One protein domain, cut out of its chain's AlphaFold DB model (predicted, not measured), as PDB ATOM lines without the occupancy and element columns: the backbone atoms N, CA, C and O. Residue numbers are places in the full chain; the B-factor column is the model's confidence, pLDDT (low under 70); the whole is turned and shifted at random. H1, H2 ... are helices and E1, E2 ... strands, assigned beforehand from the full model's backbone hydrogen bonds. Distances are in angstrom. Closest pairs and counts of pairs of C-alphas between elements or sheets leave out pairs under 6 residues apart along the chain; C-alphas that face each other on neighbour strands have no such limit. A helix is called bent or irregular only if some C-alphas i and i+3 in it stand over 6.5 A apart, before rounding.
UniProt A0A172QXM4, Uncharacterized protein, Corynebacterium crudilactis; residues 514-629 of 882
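What this domain is: This is residues 514 to 629 of the 882 residues of an uncharacterized protein of Corynebacterium crudilactis (UniProt A0A172QXM4). A twisted sheet of four strands curls round one helix, H3, which makes the core; its strands E1 and E2 form a long, sharply bent hairpin. The small hairpin E5 and E6 continues from E4 and, with H1, makes one end of the longest axis, while H2 lies toward the other. The 116 printed residues hold, in order, E1 E2 H1 E3 E4 E5 E6 H2 H3, and the class is mixed. The antiparallel sheet has the order E1 E2 E3 E4. The whole is compact, with a radius of gyration of the C-alphas of 13.8 A and spans of 38 by 27 by 24 A.

How they stand to each other: E1, residues 518 to 530, bends by 93 degrees at 522; its hairpin partner E2, residues 533 to 545, bends by 89 degrees at 540. N 526 and O 537 are 2.8 A apart, within hydrogen-bond range. E3, residues 563 to 567, is antiparallel to E2, with N 543 and O 565 at 2.8 A, and forms a hairpin with E4, residues 572 to 576, with N 564 and O 575 at 2.8 A. H3, residues 615 to 628, is on one face of this sheet, two layers, sheet and helix; its closest C-alphas to E1 are those of Ala 619 and Tyr 528, 4.6 A. E4 runs on at 47 degrees into E5, residues 578 to 581, a hairpin with E6, residues 587 to 590; N 588 and O 580 are 2.8 A apart. H1, residues 547 to 555, touches H3 at 627 to 628 alone, closest C-alphas Pro 547 and Ala 627, 6.0 A. H2, residues 606 to 611, is near H3, with 5 pairs of C-alphas within 10 A. Every O i to N i+4 pair in H1, H2 and H3 is within hydrogen-bond range.

Where its parts are: E1 begins at C-alpha 518 (-30.962, -5.805, -25.825) and is 27.7 A long; E2 is 28.9 A. H3, 20.1 A, ends at C-alpha 628 (-32.315, -18.200, -32.274).

The domain as a whole: The C-alphas farthest apart, of Glu 569 and Asp 583, are 39.4 A apart. The printed part has no cut, and the link E6 to H2, residues 591 to 605, is long. Mean pLDDT of the printed part is 74.9; 32 residues are under 70, among them 514 to 522 and 593 to 599.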
ATOM      1  N   ASP A 514     -41.142 -11.760 -21.464       48.25
ATOM      2  CA  ASP A 514     -40.759 -10.511 -22.133       48.25
ATOM      3  C   ASP A 514     -39.257 -10.228 -21.902       48.25
ATOM      4  O   ASP A 514     -38.830  -9.815 -20.819       48.25
ATOM      5  N   PHE A 515     -38.433 -10.398 -22.938       53.50
ATOM      6  CA  PHE A 515     -36.990 -10.139 -22.859       53.50
ATOM      7  C   PHE A 515     -36.668  -8.656 -23.107       53.50
ATOM      8  O   PHE A 515     -36.707  -8.175 -24.241       53.50
ATOM      9  N   ARG A 516     -36.298  -7.920 -22.046       44.91
ATOM     10  CA  ARG A 516     -35.859  -6.505 -22.122       44.91
ATOM     11  C   ARG A 516     -34.346  -6.324 -22.334       44.91
ATOM     12  O   ARG A 516     -33.880  -5.206 -22.543       44.91
ATOM     13  N   GLY A 517     -33.558  -7.400 -22.273       46.56
ATOM     14  CA  GLY A 517     -32.112  -7.357 -22.493       46.56
ATOM     15  C   GLY A 517     -31.770  -7.218 -23.978       46.56
ATOM     16  O   GLY A 517     -31.890  -8.183 -24.726       46.56
ATOM     17  N   HIS A 518     -31.310  -6.044 -24.419       54.66
ATOM     18  CA  HIS A 518     -30.962  -5.805 -25.825       54.66
ATOM     19  C   HIS A 518     -29.467  -5.985 -26.106       54.66
ATOM     20  O   HIS A 518     -28.625  -5.401 -25.423       54.66
ATOM     21  N   GLN A 519     -29.134  -6.715 -27.173       54.00
ATOM     22  CA  GLN A 519     -27.817  -6.643 -27.808       54.00
ATOM     23  C   GLN A 519     -27.909  -5.665 -28.989       54.00
ATOM     24  O   GLN A 519     -28.651  -5.900 -29.942       54.00
ATOM     25  N   GLY A 520     -27.208  -4.532 -28.901       54.41
ATOM     26  CA  GLY A 520     -27.116  -3.554 -29.986       54.41
ATOM     27  C   GLY A 520     -25.795  -3.699 -30.733       54.41
ATOM     28  O   GLY A 520     -24.736  -3.676 -30.110       54.41
ATOM     29  N   GLN A 521     -25.840  -3.821 -32.059       61.94
ATOM     30  CA  GLN A 521     -24.653  -3.779 -32.918       61.94
ATOM     31  C   GLN A 521     -24.862  -2.791 -34.074       61.94
ATOM     32  O   GLN A 521     -25.989  -2.491 -34.469       61.94
ATOM     33  N   ARG A 522     -23.756  -2.235 -34.583       68.75
ATOM     34  CA  ARG A 522     -23.747  -1.229 -35.657       68.75
ATOM     35  C   ARG A 522     -23.413  -1.873 -37.005       68.75
ATOM     36  O   ARG A 522     -22.667  -2.842 -37.027       68.75
ATOM     37  N   LYS A 523     -23.963  -1.289 -38.081       71.94
ATOM     38  CA  LYS A 523     -23.750  -1.566 -39.518       71.94
ATOM     39  C   LYS A 523     -23.311  -2.987 -39.904       71.94
ATOM     40  O   LYS A 523     -22.140  -3.336 -39.800       71.94
ATOM     41  N   ARG A 524     -24.237  -3.765 -40.472       80.62
ATOM     42  CA  ARG A 524     -23.970  -5.101 -41.038       80.62
ATOM     43  C   ARG A 524     -24.703  -5.281 -42.366       80.62
ATOM     44  O   ARG A 524     -25.801  -4.761 -42.539       80.62
ATOM     45  N   ASN A 525     -24.131  -6.055 -43.283       82.62
ATOM     46  CA  ASN A 525     -24.837  -6.485 -44.492       82.62
ATOM     47  C   ASN A 525     -25.621  -7.765 -44.194       82.62
ATOM     48  O   ASN A 525     -25.041  -8.772 -43.779       82.62
ATOM     49  N   LEU A 526     -26.935  -7.719 -44.395       81.94
ATOM     50  CA  LEU A 526     -27.852  -8.839 -44.219       81.94
ATOM     51  C   LEU A 526     -28.287  -9.364 -45.582       81.94
ATOM     52  O   LEU A 526     -28.582  -8.587 -46.487       81.94
ATOM     53  N   ARG A 527     -28.333 -10.687 -45.730       82.75
ATOM     54  CA  ARG A 527     -28.840 -11.333 -46.944       82.75
ATOM     55  C   ARG A 527     -30.355 -11.492 -46.852       82.75
ATOM     56  O   ARG A 527     -30.870 -11.749 -45.766       82.75
ATOM     57  N   TYR A 528     -31.046 -11.386 -47.980       80.81
ATOM     58  CA  TYR A 528     -32.470 -11.692 -48.092       80.81
ATOM     59  C   TYR A 528     -32.753 -12.512 -49.352       80.81
ATOM     60  O   TYR A 528     -31.998 -12.450 -50.324       80.81
ATOM     61  N   ALA A 529     -33.855 -13.259 -49.315       75.31
ATOM     62  CA  ALA A 529     -34.451 -13.905 -50.475       75.31
ATOM     63  C   ALA A 529     -35.958 -13.604 -50.482       75.31
ATOM     64  O   ALA A 529     -36.635 -13.876 -49.487       75.31
ATOM     65  N   LEU A 530     -36.476 -13.010 -51.556       71.88
ATOM     66  CA  LEU A 530     -37.893 -12.661 -51.702       71.88
ATOM     67  C   LEU A 530     -38.324 -12.928 -53.146       71.88
ATOM     68  O   LEU A 530     -37.640 -12.497 -54.065       71.88
ATOM     69  N   ASP A 531     -39.416 -13.671 -53.340       68.06
ATOM     70  CA  ASP A 531     -40.009 -13.966 -54.657       68.06
ATOM     71  C   ASP A 531     -39.009 -14.483 -55.723       68.06
ATOM     72  O   ASP A 531     -39.158 -14.240 -56.915       68.06
ATOM     73  N   GLY A 532     -37.984 -15.228 -55.288       62.41
ATOM     74  CA  GLY A 532     -36.939 -15.795 -56.153       62.41
ATOM     75  C   GLY A 532     -35.695 -14.915 -56.335       62.41
ATOM     76  O   GLY A 532     -34.673 -15.412 -56.805       62.41
ATOM     77  N   GLU A 533     -35.724 -13.653 -55.902       69.56
ATOM     78  CA  GLU A 533     -34.567 -12.755 -55.918       69.56
ATOM     79  C   GLU A 533     -33.740 -12.883 -54.634       69.56
ATOM     80  O   GLU A 533     -34.281 -12.840 -53.526       69.56
ATOM     81  N   GLN A 534     -32.416 -13.009 -54.774       78.69
ATOM     82  CA  GLN A 534     -31.464 -12.989 -53.661       78.69
ATOM     83  C   GLN A 534     -30.649 -11.696 -53.686       78.69
ATOM     84  O   GLN A 534     -30.122 -11.304 -54.725       78.69
ATOM     85  N   GLY A 535     -30.505 -11.054 -52.529       81.38
ATOM     86  CA  GLY A 535     -29.776  -9.795 -52.413       81.38
ATOM     87  C   GLY A 535     -29.158  -9.586 -51.036       81.38
ATOM     88  O   GLY A 535     -29.342 -10.384 -50.113       81.38
ATOM     89  N   ALA A 536     -28.407  -8.495 -50.898       84.00
ATOM     90  CA  ALA A 536     -27.870  -8.036 -49.624       84.00
ATOM     91  C   ALA A 536     -28.289  -6.586 -49.372       84.00
ATOM     92  O   ALA A 536     -28.246  -5.757 -50.276       84.00
ATOM     93  N   ILE A 537     -28.682  -6.288 -48.138       85.88
ATOM     94  CA  ILE A 537     -29.080  -4.955 -47.693       85.88
ATOM     95  C   ILE A 537     -28.331  -4.590 -46.411       85.88
ATOM     96  O   ILE A 537     -28.123  -5.429 -45.531       85.88
ATOM     97  N   THR A 538     -27.904  -3.336 -46.305       85.44
ATOM     98  CA  THR A 538     -27.181  -2.843 -45.130       85.44
ATOM     99  C   THR A 538     -28.172  -2.448 -44.041       85.44
ATOM    100  O   THR A 538     -28.985  -1.547 -44.237       85.44
ATOM    101  N   VAL A 539     -28.092  -3.087 -42.874       83.88
ATOM    102  CA  VAL A 539     -28.794  -2.625 -41.670       83.88
ATOM    103  C   VAL A 539     -27.921  -1.592 -40.963       83.88
ATOM    104  O   VAL A 539     -26.769  -1.872 -40.649       83.88
ATOM    105  N   ASN A 540     -28.441  -0.391 -40.717       82.69
ATOM    106  CA  ASN A 540     -27.726   0.703 -40.057       82.69
ATOM    107  C   ASN A 540     -27.584   0.459 -38.549       82.69
ATOM    108  O   ASN A 540     -26.508   0.659 -37.976       82.69
ATOM    109  N   ASN A 541     -28.662  -0.002 -37.917       82.25
ATOM    110  CA  ASN A 541     -28.726  -0.302 -36.490       82.25
ATOM    111  C   ASN A 541     -29.759  -1.405 -36.239       82.25
ATOM    112  O   ASN A 541     -30.819  -1.388 -36.862       82.25
ATOM    113  N   TYR A 542     -29.484  -2.328 -35.320       83.00
ATOM    114  CA  TYR A 542     -30.458  -3.335 -34.903       83.00
ATOM    115  C   TYR A 542     -30.361  -3.664 -33.416       83.00
ATOM    116  O   TYR A 542     -29.312  -3.516 -32.784       83.00
ATOM    117  N   ARG A 543     -31.488  -4.114 -32.864       79.88
ATOM    118  CA  ARG A 543     -31.663  -4.559 -31.483       79.88
ATOM    119  C   ARG A 543     -32.563  -5.789 -31.464       79.88
ATOM    120  O   ARG A 543     -33.651  -5.754 -32.031       79.88
ATOM    121  N   PHE A 544     -32.123  -6.841 -30.785       82.25
ATOM    122  CA  PHE A 544     -32.940  -8.011 -30.460       82.25
ATOM    123  C   PHE A 544     -32.571  -8.557 -29.069       82.25
ATOM    124  O   PHE A 544     -31.573  -8.122 -28.479       82.25
ATOM    125  N   GLY A 545     -33.403  -9.444 -28.515       76.56
ATOM    126  CA  GLY A 545     -33.193 -10.061 -27.196       76.56
ATOM    127  C   GLY A 545     -31.902 -10.887 -27.122       76.56
ATOM    128  O   GLY A 545     -31.497 -11.502 -28.107       76.56
ATOM    129  N   LYS A 546     -31.216 -10.940 -25.978       80.56
ATOM    130  CA  LYS A 546     -29.965 -11.716 -25.873       80.56
ATOM    131  C   LYS A 546     -30.200 -13.215 -26.158       80.56
ATOM    132  O   LYS A 546     -31.014 -13.821 -25.461       80.56
ATOM    133  N   PRO A 547     -29.442 -13.851 -27.079       82.25
ATOM    134  CA  PRO A 547     -29.624 -15.265 -27.432       82.25
ATOM    135  C   PRO A 547     -29.614 -16.218 -26.243       82.25
ATOM    136  O   PRO A 547     -30.454 -17.099 -26.166       82.25
ATOM    137  N   LYS A 548     -28.722 -16.009 -25.268       79.06
ATOM    138  CA  LYS A 548     -28.624 -16.881 -24.091       79.06
ATOM    139  C   LYS A 548     -29.903 -16.895 -23.239       79.06
ATOM    140  O   LYS A 548     -30.254 -17.941 -22.715       79.06
ATOM    141  N   GLU A 549     -30.574 -15.753 -23.093       76.06
ATOM    142  CA  GLU A 549     -31.799 -15.630 -22.285       76.06
ATOM    143  C   GLU A 549     -32.998 -16.228 -23.035       76.06
ATOM    144  O   GLU A 549     -33.753 -17.013 -22.471       76.06
ATOM    145  N   VAL A 550     -33.110 -15.919 -24.331       77.19
ATOM    146  CA  VAL A 550     -34.168 -16.439 -25.212       77.19
ATOM    147  C   VAL A 550     -34.079 -17.959 -25.335       77.19
ATOM    148  O   VAL A 550     -35.073 -18.648 -25.144       77.19
ATOM    149  N   LEU A 551     -32.885 -18.493 -25.607       81.50
ATOM    150  CA  LEU A 551     -32.681 -19.929 -25.799       81.50
ATOM    151  C   LEU A 551     -32.838 -20.723 -24.500       81.50
ATOM    152  O   LEU A 551     -33.417 -21.795 -24.551       81.50
ATOM    153  N   SER A 552     -32.419 -20.191 -23.343       76.69
ATOM    154  CA  SER A 552     -32.664 -20.848 -22.046       76.69
ATOM    155  C   SER A 552     -34.157 -21.054 -21.794       76.69
ATOM    156  O   SER A 552     -34.561 -22.110 -21.335       76.69
ATOM    157  N   SER A 553     -34.985 -20.063 -22.140       72.50
ATOM    158  CA  SER A 553     -36.439 -20.172 -22.002       72.50
ATOM    159  C   SER A 553     -37.046 -21.174 -22.984       72.50
ATOM    160  O   SER A 553     -38.002 -21.856 -22.634       72.50
ATOM    161  N   VAL A 554     -36.506 -21.270 -24.201       75.06
ATOM    162  CA  VAL A 554     -36.936 -22.277 -25.185       75.06
ATOM    163  C   VAL A 554     -36.541 -23.685 -24.737       75.06
ATOM    164  O   VAL A 554     -37.353 -24.599 -24.834       75.06
ATOM    165  N   ASP A 555     -35.337 -23.849 -24.185       72.88
ATOM    166  CA  ASP A 555     -34.840 -25.121 -23.645       72.88
ATOM    167  C   ASP A 555     -35.631 -25.560 -22.385       72.88
ATOM    168  O   ASP A 555     -35.715 -26.747 -22.088       72.88
ATOM    169  N   GLU A 556     -36.265 -24.619 -21.674       63.44
ATOM    170  CA  GLU A 556     -37.238 -24.865 -20.591       63.44
ATOM    171  C   GLU A 556     -38.654 -25.216 -21.103       63.44
ATOM    172  O   GLU A 556     -39.585 -25.337 -20.309       63.44
ATOM    173  N   GLY A 557     -38.841 -25.366 -22.421       54.78
ATOM    174  CA  GLY A 557     -40.120 -25.732 -23.041       54.78
ATOM    175  C   GLY A 557     -41.081 -24.562 -23.285       54.78
ATOM    176  O   GLY A 557     -42.257 -24.783 -23.571       54.78
ATOM    177  N   LYS A 558     -40.614 -23.309 -23.184       62.28
ATOM    178  CA  LYS A 558     -41.453 -22.108 -23.347       62.28
ATOM    179  C   LYS A 558     -41.364 -21.527 -24.756       62.28
ATOM    180  O   LYS A 558     -40.362 -21.672 -25.455       62.28
ATOM    181  N   VAL A 559     -42.399 -20.786 -25.157       68.44
ATOM    182  CA  VAL A 559     -42.344 -19.947 -26.364       68.44
ATOM    183  C   VAL A 559     -41.760 -18.591 -25.982       68.44
ATOM    184  O   VAL A 559     -42.307 -17.879 -25.146       68.44
ATOM    185  N   ALA A 560     -40.642 -18.212 -26.593       76.19
ATOM    186  CA  ALA A 560     -40.002 -16.930 -26.345       76.19
ATOM    187  C   ALA A 560     -40.450 -15.875 -27.372       76.19
ATOM    188  O   ALA A 560     -40.446 -16.136 -28.579       76.19
ATOM    189  N   LEU A 561     -40.768 -14.661 -26.899       77.56
ATOM    190  CA  LEU A 561     -41.205 -13.522 -27.724       77.56
ATOM    191  C   LEU A 561     -40.224 -12.330 -27.685       77.56
ATOM    192  O   LEU A 561     -40.571 -11.244 -27.205       77.56
ATOM    193  N   PRO A 562     -38.974 -12.468 -28.165       79.69
ATOM    194  CA  PRO A 562     -38.034 -11.357 -28.140       79.69
ATOM    195  C   PRO A 562     -38.475 -10.205 -29.059       79.69
ATOM    196  O   PRO A 562     -38.843 -10.393 -30.221       79.69
ATOM    197  N   ALA A 563     -38.387  -8.976 -28.543       81.12
ATOM    198  CA  ALA A 563     -38.608  -7.767 -29.329       81.12
ATOM    199  C   ALA A 563     -37.443  -7.523 -30.297       81.12
ATOM    200  O   ALA A 563     -36.274  -7.624 -29.916       81.12
ATOM    201  N   VAL A 564     -37.769  -7.149 -31.534       84.56
ATOM    202  CA  VAL A 564     -36.812  -6.898 -32.614       84.56
ATOM    203  C   VAL A 564     -37.051  -5.514 -33.206       84.56
ATOM    204  O   VAL A 564     -38.176  -5.126 -33.523       84.56
ATOM    205  N   SER A 565     -35.967  -4.767 -33.394       85.25
ATOM    206  CA  SER A 565     -35.956  -3.520 -34.150       85.25
ATOM    207  C   SER A 565     -34.730  -3.471 -35.055       85.25
ATOM    208  O   SER A 565     -33.621  -3.740 -34.602       85.25
ATOM    209  N   ALA A 566     -34.918  -3.121 -36.324       87.50
ATOM    210  CA  ALA A 566     -33.846  -2.946 -37.297       87.50
ATOM    211  C   ALA A 566     -34.127  -1.716 -38.166       87.50
ATOM    212  O   ALA A 566     -35.241  -1.525 -38.634       87.50
ATOM    213  N   SER A 567     -33.124  -0.873 -38.379       87.25
ATOM    214  CA  SER A 567     -33.211   0.327 -39.214       87.25
ATOM    215  C   SER A 567     -32.338   0.148 -40.449       87.25
ATOM    216  O   SER A 567     -31.151  -0.163 -40.333       87.25
ATOM    217  N   PHE A 568     -32.929   0.347 -41.620       88.62
ATOM    218  CA  PHE A 568     -32.294   0.338 -42.935       88.62
ATOM    219  C   PHE A 568     -32.285   1.767 -43.505       88.62
ATOM    220  O   PHE A 568     -32.725   2.706 -42.845       88.62
ATOM    221  N   GLU A 569     -31.717   1.960 -44.693       83.00
ATOM    222  CA  GLU A 569     -31.652   3.280 -45.343       83.00
ATOM    223  C   GLU A 569     -33.027   3.767 -45.829       83.00
ATOM    224  O   GLU A 569     -33.334   4.951 -45.738       83.00
ATOM    225  N   ASP A 570     -33.868   2.839 -46.281       82.00
ATOM    226  CA  ASP A 570     -35.169   3.065 -46.916       82.00
ATOM    227  C   ASP A 570     -36.343   2.423 -46.146       82.00
ATOM    228  O   ASP A 570     -37.421   2.218 -46.706       82.00
ATOM    229  N   GLY A 571     -36.145   2.081 -44.866       82.69
ATOM    230  CA  GLY A 571     -37.210   1.569 -44.000       82.69
ATOM    231  C   GLY A 571     -36.744   1.112 -42.615       82.69
ATOM    232  O   GLY A 571     -35.575   0.805 -42.385       82.69
ATOM    233  N   GLN A 572     -37.673   1.029 -41.673       88.69
ATOM    234  CA  GLN A 572     -37.500   0.533 -40.317       88.69
ATOM    235  C   GLN A 572     -38.420  -0.666 -40.077       88.69
ATOM    236  O   GLN A 572     -39.605  -0.648 -40.398       88.69
ATOM    237  N   VAL A 573     -37.857  -1.720 -39.490       87.38
ATOM    238  CA  VAL A 573     -38.569  -2.915 -39.040       87.38
ATOM    239  C   VAL A 573     -38.700  -2.876 -37.523       87.38
ATOM    240  O   VAL A 573     -37.717  -2.657 -36.808       87.38
ATOM    241  N   SER A 574     -39.906  -3.102 -37.020       85.44
ATOM    242  CA  SER A 574     -40.193  -3.224 -35.592       85.44
ATOM    243  C   SER A 574     -41.239  -4.306 -35.347       85.44
ATOM    244  O   SER A 574     -42.137  -4.521 -36.159       85.44
ATOM    245  N   GLY A 575     -41.114  -5.025 -34.236       81.19
ATOM    246  CA  GLY A 575     -42.081  -6.047 -33.856       81.19
ATOM    247  C   GLY A 575     -41.515  -7.058 -32.874       81.19
ATOM    248  O   GLY A 575     -40.494  -6.818 -32.226       81.19
ATOM    249  N   ARG A 576     -42.188  -8.198 -32.772       82.38
ATOM    250  CA  ARG A 576     -41.753  -9.361 -31.993       82.38
ATOM    251  C   ARG A 576     -41.674 -10.566 -32.924       82.38
ATOM    252  O   ARG A 576     -42.366 -10.607 -33.941       82.38
ATOM    253  N   VAL A 577     -40.806 -11.506 -32.588       80.88
ATOM    254  CA  VAL A 577     -40.684 -12.803 -33.269       80.88
ATOM    255  C   VAL A 577     -41.011 -13.904 -32.274       80.88
ATOM    256  O   VAL A 577     -40.751 -13.733 -31.087       80.88
ATOM    257  N   SER A 578     -41.541 -15.019 -32.759       80.50
ATOM    258  CA  SER A 578     -41.869 -16.181 -31.926       80.50
ATOM    259  C   SER A 578     -40.798 -17.250 -32.095       80.50
ATOM    260  O   SER A 578     -40.464 -17.582 -33.233       80.50
ATOM    261  N   VAL A 579     -40.269 -17.784 -30.991       80.31
ATOM    262  CA  VAL A 579     -39.224 -18.825 -30.974       80.31
ATOM    263  C   VAL A 579     -39.642 -19.968 -30.051       80.31
ATOM    264  O   VAL A 579     -40.085 -19.705 -28.936       80.31
ATOM    265  N   TRP A 580     -39.511 -21.217 -30.497       78.00
ATOM    266  CA  TRP A 580     -39.858 -22.416 -29.717       78.00
ATOM    267  C   TRP A 580     -39.052 -23.636 -30.191       78.00
ATOM    268  O   TRP A 580     -38.367 -23.553 -31.207       78.00
ATOM    269  N   ALA A 581     -39.135 -24.761 -29.478       75.81
ATOM    270  CA  ALA A 581     -38.633 -26.059 -29.936       75.81
ATOM    271  C   ALA A 581     -39.806 -26.912 -30.457       75.81
ATOM    272  O   ALA A 581     -40.861 -26.924 -29.823       75.81
ATOM    273  N   ASN A 582     -39.662 -27.561 -31.617       66.19
ATOM    274  CA  ASN A 582     -40.667 -28.509 -32.125       66.19
ATOM    275  C   ASN A 582     -40.634 -29.840 -31.344       66.19
ATOM    276  O   ASN A 582     -39.778 -30.036 -30.482       66.19
ATOM    277  N   ASP A 583     -41.558 -30.754 -31.660       53.75
ATOM    278  CA  ASP A 583     -41.653 -32.083 -31.031       53.75
ATOM    279  C   ASP A 583     -40.356 -32.918 -31.141       53.75
ATOM    280  O   ASP A 583     -40.110 -33.784 -30.300       53.75
ATOM    281  N   ASP A 584     -39.510 -32.637 -32.137       58.75
ATOM    282  CA  ASP A 584     -38.210 -33.286 -32.355       58.75
ATOM    283  C   ASP A 584     -37.044 -32.571 -31.629       58.75
ATOM    284  O   ASP A 584     -35.896 -33.017 -31.684       58.75
ATOM    285  N   GLY A 585     -37.322 -31.472 -30.916       60.22
ATOM    286  CA  GLY A 585     -36.344 -30.664 -30.182       60.22
ATOM    287  C   GLY A 585     -35.589 -29.632 -31.031       60.22
ATOM    288  O   GLY A 585     -34.721 -28.928 -30.510       60.22
ATOM    289  N   GLU A 586     -35.917 -29.503 -32.317       74.38
ATOM    290  CA  GLU A 586     -35.327 -28.521 -33.226       74.38
ATOM    291  C   GLU A 586     -35.897 -27.123 -32.965       74.38
ATOM    292  O   GLU A 586     -37.101 -26.920 -32.762       74.38
ATOM    293  N   ARG A 587     -35.031 -26.109 -33.016       79.12
ATOM    294  CA  ARG A 587     -35.430 -24.725 -32.728       79.12
ATOM    295  C   ARG A 587     -36.077 -24.057 -33.933       79.12
ATOM    296  O   ARG A 587     -35.430 -23.767 -34.946       79.12
ATOM    297  N   MET A 588     -37.343 -23.711 -33.755       77.31
ATOM    298  CA  MET A 588     -38.210 -23.081 -34.736       77.31
ATOM    299  C   MET A 588     -38.389 -21.584 -34.462       77.31
ATOM    300  O   MET A 588     -38.325 -21.114 -33.324       77.31
ATOM    301  N   LEU A 589     -38.622 -20.815 -35.531       82.81
ATOM    302  CA  LEU A 589     -38.854 -19.375 -35.457       82.81
ATOM    303  C   LEU A 589     -39.900 -18.913 -36.476       82.81
ATOM    304  O   LEU A 589     -39.851 -19.304 -37.643       82.81
ATOM    305  N   SER A 590     -40.777 -17.991 -36.066       77.56
ATOM    306  CA  SER A 590     -41.638 -17.221 -36.967       77.56
ATOM    307  C   SER A 590     -41.405 -15.718 -36.827       77.56
ATOM    308  O   SER A 590     -41.417 -15.160 -35.731       77.56
ATOM    309  N   ALA A 591     -41.222 -15.053 -37.970       73.69
ATOM    310  CA  ALA A 591     -41.124 -13.596 -38.078       73.69
ATOM    311  C   ALA A 591     -42.455 -12.916 -38.458       73.69
ATOM    312  O   ALA A 591     -42.531 -11.688 -38.511       73.69
ATOM    313  N   TYR A 592     -43.486 -13.712 -38.748       71.25
ATOM    314  CA  TYR A 592     -44.822 -13.252 -39.120       71.25
ATOM    315  C   TYR A 592     -45.811 -13.545 -38.004       71.25
ATOM    316  O   TYR A 592     -45.599 -14.480 -37.236       71.25
ATOM    317  N   ASP A 593     -46.910 -12.789 -37.993       64.75
ATOM    318  CA  ASP A 593     -47.989 -12.975 -37.029       64.75
ATOM    319  C   ASP A 593     -48.531 -14.411 -37.073       64.75
ATOM    320  O   ASP A 593     -49.081 -14.875 -38.083       64.75
ATOM    321  N   THR A 594     -48.306 -15.123 -35.972       55.09
ATOM    322  CA  THR A 594     -48.793 -16.482 -35.727       55.09
ATOM    323  C   THR A 594     -50.072 -16.493 -34.890       55.09
ATOM    324  O   THR A 594     -50.504 -17.566 -34.492       55.09
ATOM    325  N   GLY A 595     -50.663 -15.331 -34.582       49.94
ATOM    326  CA  GLY A 595     -51.795 -15.195 -33.659       49.94
ATOM    327  C   GLY A 595     -51.379 -15.106 -32.185       49.94
ATOM    328  O   GLY A 595     -52.174 -14.685 -31.351       49.94
ATOM    329  N   LEU A 596     -50.118 -15.413 -31.858       50.00
ATOM    330  CA  LEU A 596     -49.542 -15.299 -30.514       50.00
ATOM    331  C   LEU A 596     -49.254 -13.827 -30.187       50.00
ATOM    332  O   LEU A 596     -48.312 -13.248 -30.716       50.00
ATOM    333  N   ALA A 597     -50.081 -13.222 -29.329       47.34
ATOM    334  CA  ALA A 597     -49.848 -11.913 -28.701       47.34
ATOM    335  C   ALA A 597     -49.475 -10.750 -29.660       47.34
ATOM    336  O   ALA A 597     -48.683  -9.878 -29.298       47.34
ATOM    337  N   GLU A 598     -50.046 -10.718 -30.875       53.06
ATOM    338  CA  GLU A 598     -49.722  -9.731 -31.929       53.06
ATOM    339  C   GLU A 598     -48.222  -9.722 -32.326       53.06
ATOM    340  O   GLU A 598     -47.669  -8.693 -32.737       53.06
ATOM    341  N   ALA A 599     -47.535 -10.862 -32.195       59.66
ATOM    342  CA  ALA A 599     -46.118 -11.006 -32.505       59.66
ATOM    343  C   ALA A 599     -45.880 -11.197 -34.010       59.66
ATOM    344  O   ALA A 599     -45.963 -12.297 -34.543       59.66
ATOM    345  N   GLY A 600     -45.527 -10.114 -34.698       72.56
ATOM    346  CA  GLY A 600     -45.005 -10.156 -36.060       72.56
ATOM    347  C   GLY A 600     -44.163  -8.924 -36.370       72.56
ATOM    348  O   GLY A 600     -44.373  -7.849 -35.800       72.56
ATOM    349  N   LEU A 601     -43.197  -9.068 -37.276       80.25
ATOM    350  CA  LEU A 601     -42.400  -7.941 -37.754       80.25
ATOM    351  C   LEU A 601     -43.228  -7.070 -38.705       80.25
ATOM    352  O   LEU A 601     -43.822  -7.568 -39.659       80.25
ATOM    353  N   LYS A 602     -43.224  -5.759 -38.473       85.19
ATOM    354  CA  LYS A 602     -43.828  -4.745 -39.346       85.19
ATOM    355  C   LYS A 602     -42.735  -3.852 -39.911       85.19
ATOM    356  O   LYS A 602     -41.730  -3.619 -39.243       85.19
ATOM    357  N   CYS A 603     -42.934  -3.351 -41.126       84.75
ATOM    358  CA  CYS A 603     -42.032  -2.394 -41.755       84.75
ATOM    359  C   CYS A 603     -42.801  -1.148 -42.205       84.75
ATOM    360  O   CYS A 603     -43.967  -1.246 -42.570       84.75
ATOM    361  N   ASP A 604     -42.170   0.018 -42.174       84.50
ATOM    362  CA  ASP A 604     -42.752   1.286 -42.638       84.50
ATOM    363  C   ASP A 604     -42.490   1.582 -44.132       84.50
ATOM    364  O   ASP A 604     -42.929   2.613 -44.642       84.50
ATOM    365  N   CYS A 605     -41.810   0.690 -44.860       82.31
ATOM    366  CA  CYS A 605     -41.519   0.890 -46.277       82.31
ATOM    367  C   CYS A 605     -42.765   0.715 -47.169       82.31
ATOM    368  O   CYS A 605     -43.699  -0.031 -46.855       82.31
ATOM    369  N   ALA A 606     -42.762   1.373 -48.333       77.38
ATOM    370  CA  ALA A 606     -43.896   1.375 -49.265       77.38
ATOM    371  C   ALA A 606     -44.293  -0.034 -49.756       77.38
ATOM    372  O   ALA A 606     -45.480  -0.323 -49.920       77.38
ATOM    373  N   ASP A 607     -43.318  -0.932 -49.934       78.88
ATOM    374  CA  ASP A 607     -43.562  -2.310 -50.378       78.88
ATOM    375  C   ASP A 607     -44.356  -3.115 -49.340       78.88
ATOM    376  O   ASP A 607     -45.252  -3.891 -49.688       78.88
ATOM    377  N   TYR A 608     -44.085  -2.884 -48.050       77.38
ATOM    378  CA  TYR A 608     -44.831  -3.518 -46.968       77.38
ATOM    379  C   TYR A 608     -46.270  -2.999 -46.887       77.38
ATOM    380  O   TYR A 608     -47.187  -3.801 -46.733       77.38
ATOM    381  N   ALA A 609     -46.489  -1.692 -47.061       69.88
ATOM    382  CA  ALA A 609     -47.835  -1.111 -47.071       69.88
ATOM    383  C   ALA A 609     -48.726  -1.684 -48.189       69.88
ATOM    384  O   ALA A 609     -49.944  -1.760 -48.032       69.88
ATOM    385  N   LYS A 610     -48.125  -2.110 -49.308       69.69
ATOM    386  CA  LYS A 610     -48.842  -2.671 -50.460       69.69
ATOM    387  C   LYS A 610     -49.088  -4.179 -50.350       69.69
ATOM    388  O   LYS A 610     -50.182  -4.634 -50.665       69.69
ATOM    389  N   ASN A 611     -48.081  -4.945 -49.920       69.56
ATOM    390  CA  ASN A 611     -48.077  -6.411 -50.045       69.56
ATOM    391  C   ASN A 611     -47.860  -7.164 -48.716       69.56
ATOM    392  O   ASN A 611     -47.813  -8.394 -48.718       69.56
ATOM    393  N   TYR A 612     -47.671  -6.462 -47.592       65.88
ATOM    394  CA  TYR A 612     -47.316  -7.029 -46.279       65.88
ATOM    395  C   TYR A 612     -46.042  -7.902 -46.278       65.88
ATOM    396  O   TYR A 612     -45.800  -8.696 -45.367       65.88
ATOM    397  N   ARG A 613     -45.195  -7.761 -47.306       72.56
ATOM    398  CA  ARG A 613     -43.912  -8.456 -47.478       72.56
ATOM    399  C   ARG A 613     -42.904  -7.488 -48.095       72.56
ATOM    400  O   ARG A 613     -43.244  -6.778 -49.032       72.56
ATOM    401  N   CYS A 614     -41.674  -7.462 -47.582       84.12
ATOM    402  CA  CYS A 614     -40.600  -6.622 -48.119       84.12
ATOM    403  C   CYS A 614     -39.211  -7.225 -47.848       84.12
ATOM    404  O   CYS A 614     -39.046  -8.099 -46.985       84.12
ATOM    405  N   LYS A 615     -38.192  -6.717 -48.557       86.31
ATOM    406  CA  LYS A 615     -36.777  -7.108 -48.392       86.31
ATOM    407  C   LYS A 615     -36.261  -6.895 -46.961       86.31
ATOM    408  O   LYS A 615     -35.478  -7.704 -46.466       86.31
ATOM    409  N   HIS A 616     -36.742  -5.860 -46.265       86.06
ATOM    410  CA  HIS A 616     -36.330  -5.522 -44.896       86.06
ATOM    411  C   HIS A 616     -36.780  -6.563 -43.869       86.06
ATOM    412  O   HIS A 616     -35.990  -6.959 -43.009       86.06
ATOM    413  N   ILE A 617     -38.020  -7.060 -43.975       85.44
ATOM    414  CA  ILE A 617     -38.539  -8.116 -43.090       85.44
ATOM    415  C   ILE A 617     -37.780  -9.423 -43.312       85.44
ATOM    416  O   ILE A 617     -37.382 -10.057 -42.338       85.44
ATOM    417  N   GLN A 618     -37.508  -9.801 -44.566       84.06
ATOM    418  CA  GLN A 618     -36.736 -11.017 -44.855       84.06
ATOM    419  C   GLN A 618     -35.291 -10.919 -44.353       84.06
ATOM    420  O   GLN A 618     -34.801 -11.850 -43.718       84.06
ATOM    421  N   ALA A 619     -34.621  -9.783 -44.566       85.81
ATOM    422  CA  ALA A 619     -33.272  -9.555 -44.048       85.81
ATOM    423  C   ALA A 619     -33.230  -9.628 -42.509       85.81
ATOM    424  O   ALA A 619     -32.349 -10.270 -41.933       85.81
ATOM    425  N   THR A 620     -34.214  -9.014 -41.844       86.62
ATOM    426  CA  THR A 620     -34.345  -9.045 -40.378       86.62
ATOM    427  C   THR A 620     -34.633 -10.459 -39.876       86.62
ATOM    428  O   THR A 620     -34.029 -10.891 -38.900       86.62
ATOM    429  N   ARG A 621     -35.480 -11.227 -40.570       83.75
ATOM    430  CA  ARG A 621     -35.734 -12.638 -40.253       83.75
ATOM    431  C   ARG A 621     -34.455 -13.464 -40.304       83.75
ATOM    432  O   ARG A 621     -34.181 -14.165 -39.342       83.75
ATOM    433  N   VAL A 622     -33.670 -13.382 -41.381       81.94
ATOM    434  CA  VAL A 622     -32.422 -14.160 -41.521       81.94
ATOM    435  C   VAL A 622     -31.445 -13.840 -40.386       81.94
ATOM    436  O   VAL A 622     -30.815 -14.739 -39.834       81.94
ATOM    437  N   MET A 623     -31.345 -12.566 -40.001       84.88
ATOM    438  CA  MET A 623     -30.522 -12.134 -38.868       84.88
ATOM    439  C   MET A 623     -30.966 -12.780 -37.550       84.88
ATOM    440  O   MET A 623     -30.135 -13.272 -36.794       84.88
ATOM    441  N   VAL A 624     -32.267 -12.766 -37.274       84.25
ATOM    442  CA  VAL A 624     -32.844 -13.312 -36.041       84.25
ATOM    443  C   VAL A 624     -32.814 -14.846 -36.050       84.25
ATOM    444  O   VAL A 624     -32.541 -15.466 -35.028       84.25
ATOM    445  N   GLN A 625     -33.003 -15.473 -37.209       81.38
ATOM    446  CA  GLN A 625     -32.866 -16.914 -37.394       81.38
ATOM    447  C   GLN A 625     -31.444 -17.377 -37.060       81.38
ATOM    448  O   GLN A 625     -31.293 -18.342 -36.329       81.38
ATOM    449  N   GLN A 626     -30.406 -16.646 -37.486       80.56
ATOM    450  CA  GLN A 626     -29.020 -16.932 -37.075       80.56
ATOM    451  C   GLN A 626     -28.797 -16.814 -35.560       80.56
ATOM    452  O   GLN A 626     -27.838 -17.383 -35.044       80.56
ATOM    453  N   ALA A 627     -29.627 -16.037 -34.860       80.44
ATOM    454  CA  ALA A 627     -29.504 -15.823 -33.426       80.44
ATOM    455  C   ALA A 627     -30.257 -16.875 -32.595       80.44
ATOM    456  O   ALA A 627     -29.789 -17.201 -31.505       80.44
ATOM    457  N   TYR A 628     -31.402 -17.377 -33.079       81.94
ATOM    458  CA  TYR A 628     -32.315 -18.200 -32.274       81.94
ATOM    459  C   TYR A 628     -32.744 -19.539 -32.897       81.94
ATOM    460  O   TYR A 628     -33.183 -20.413 -32.156       81.94
ATOM    461  N   GLY A 629     -32.679 -19.707 -34.220       67.38
ATOM    462  CA  GLY A 629     -33.255 -20.860 -34.924       67.38
ATOM    463  C   GLY A 629     -32.217 -21.750 -35.605       67.38
ATOM    464  O   GLY A 629     -31.074 -21.345 -35.824       67.38
TER     465      GLY A 629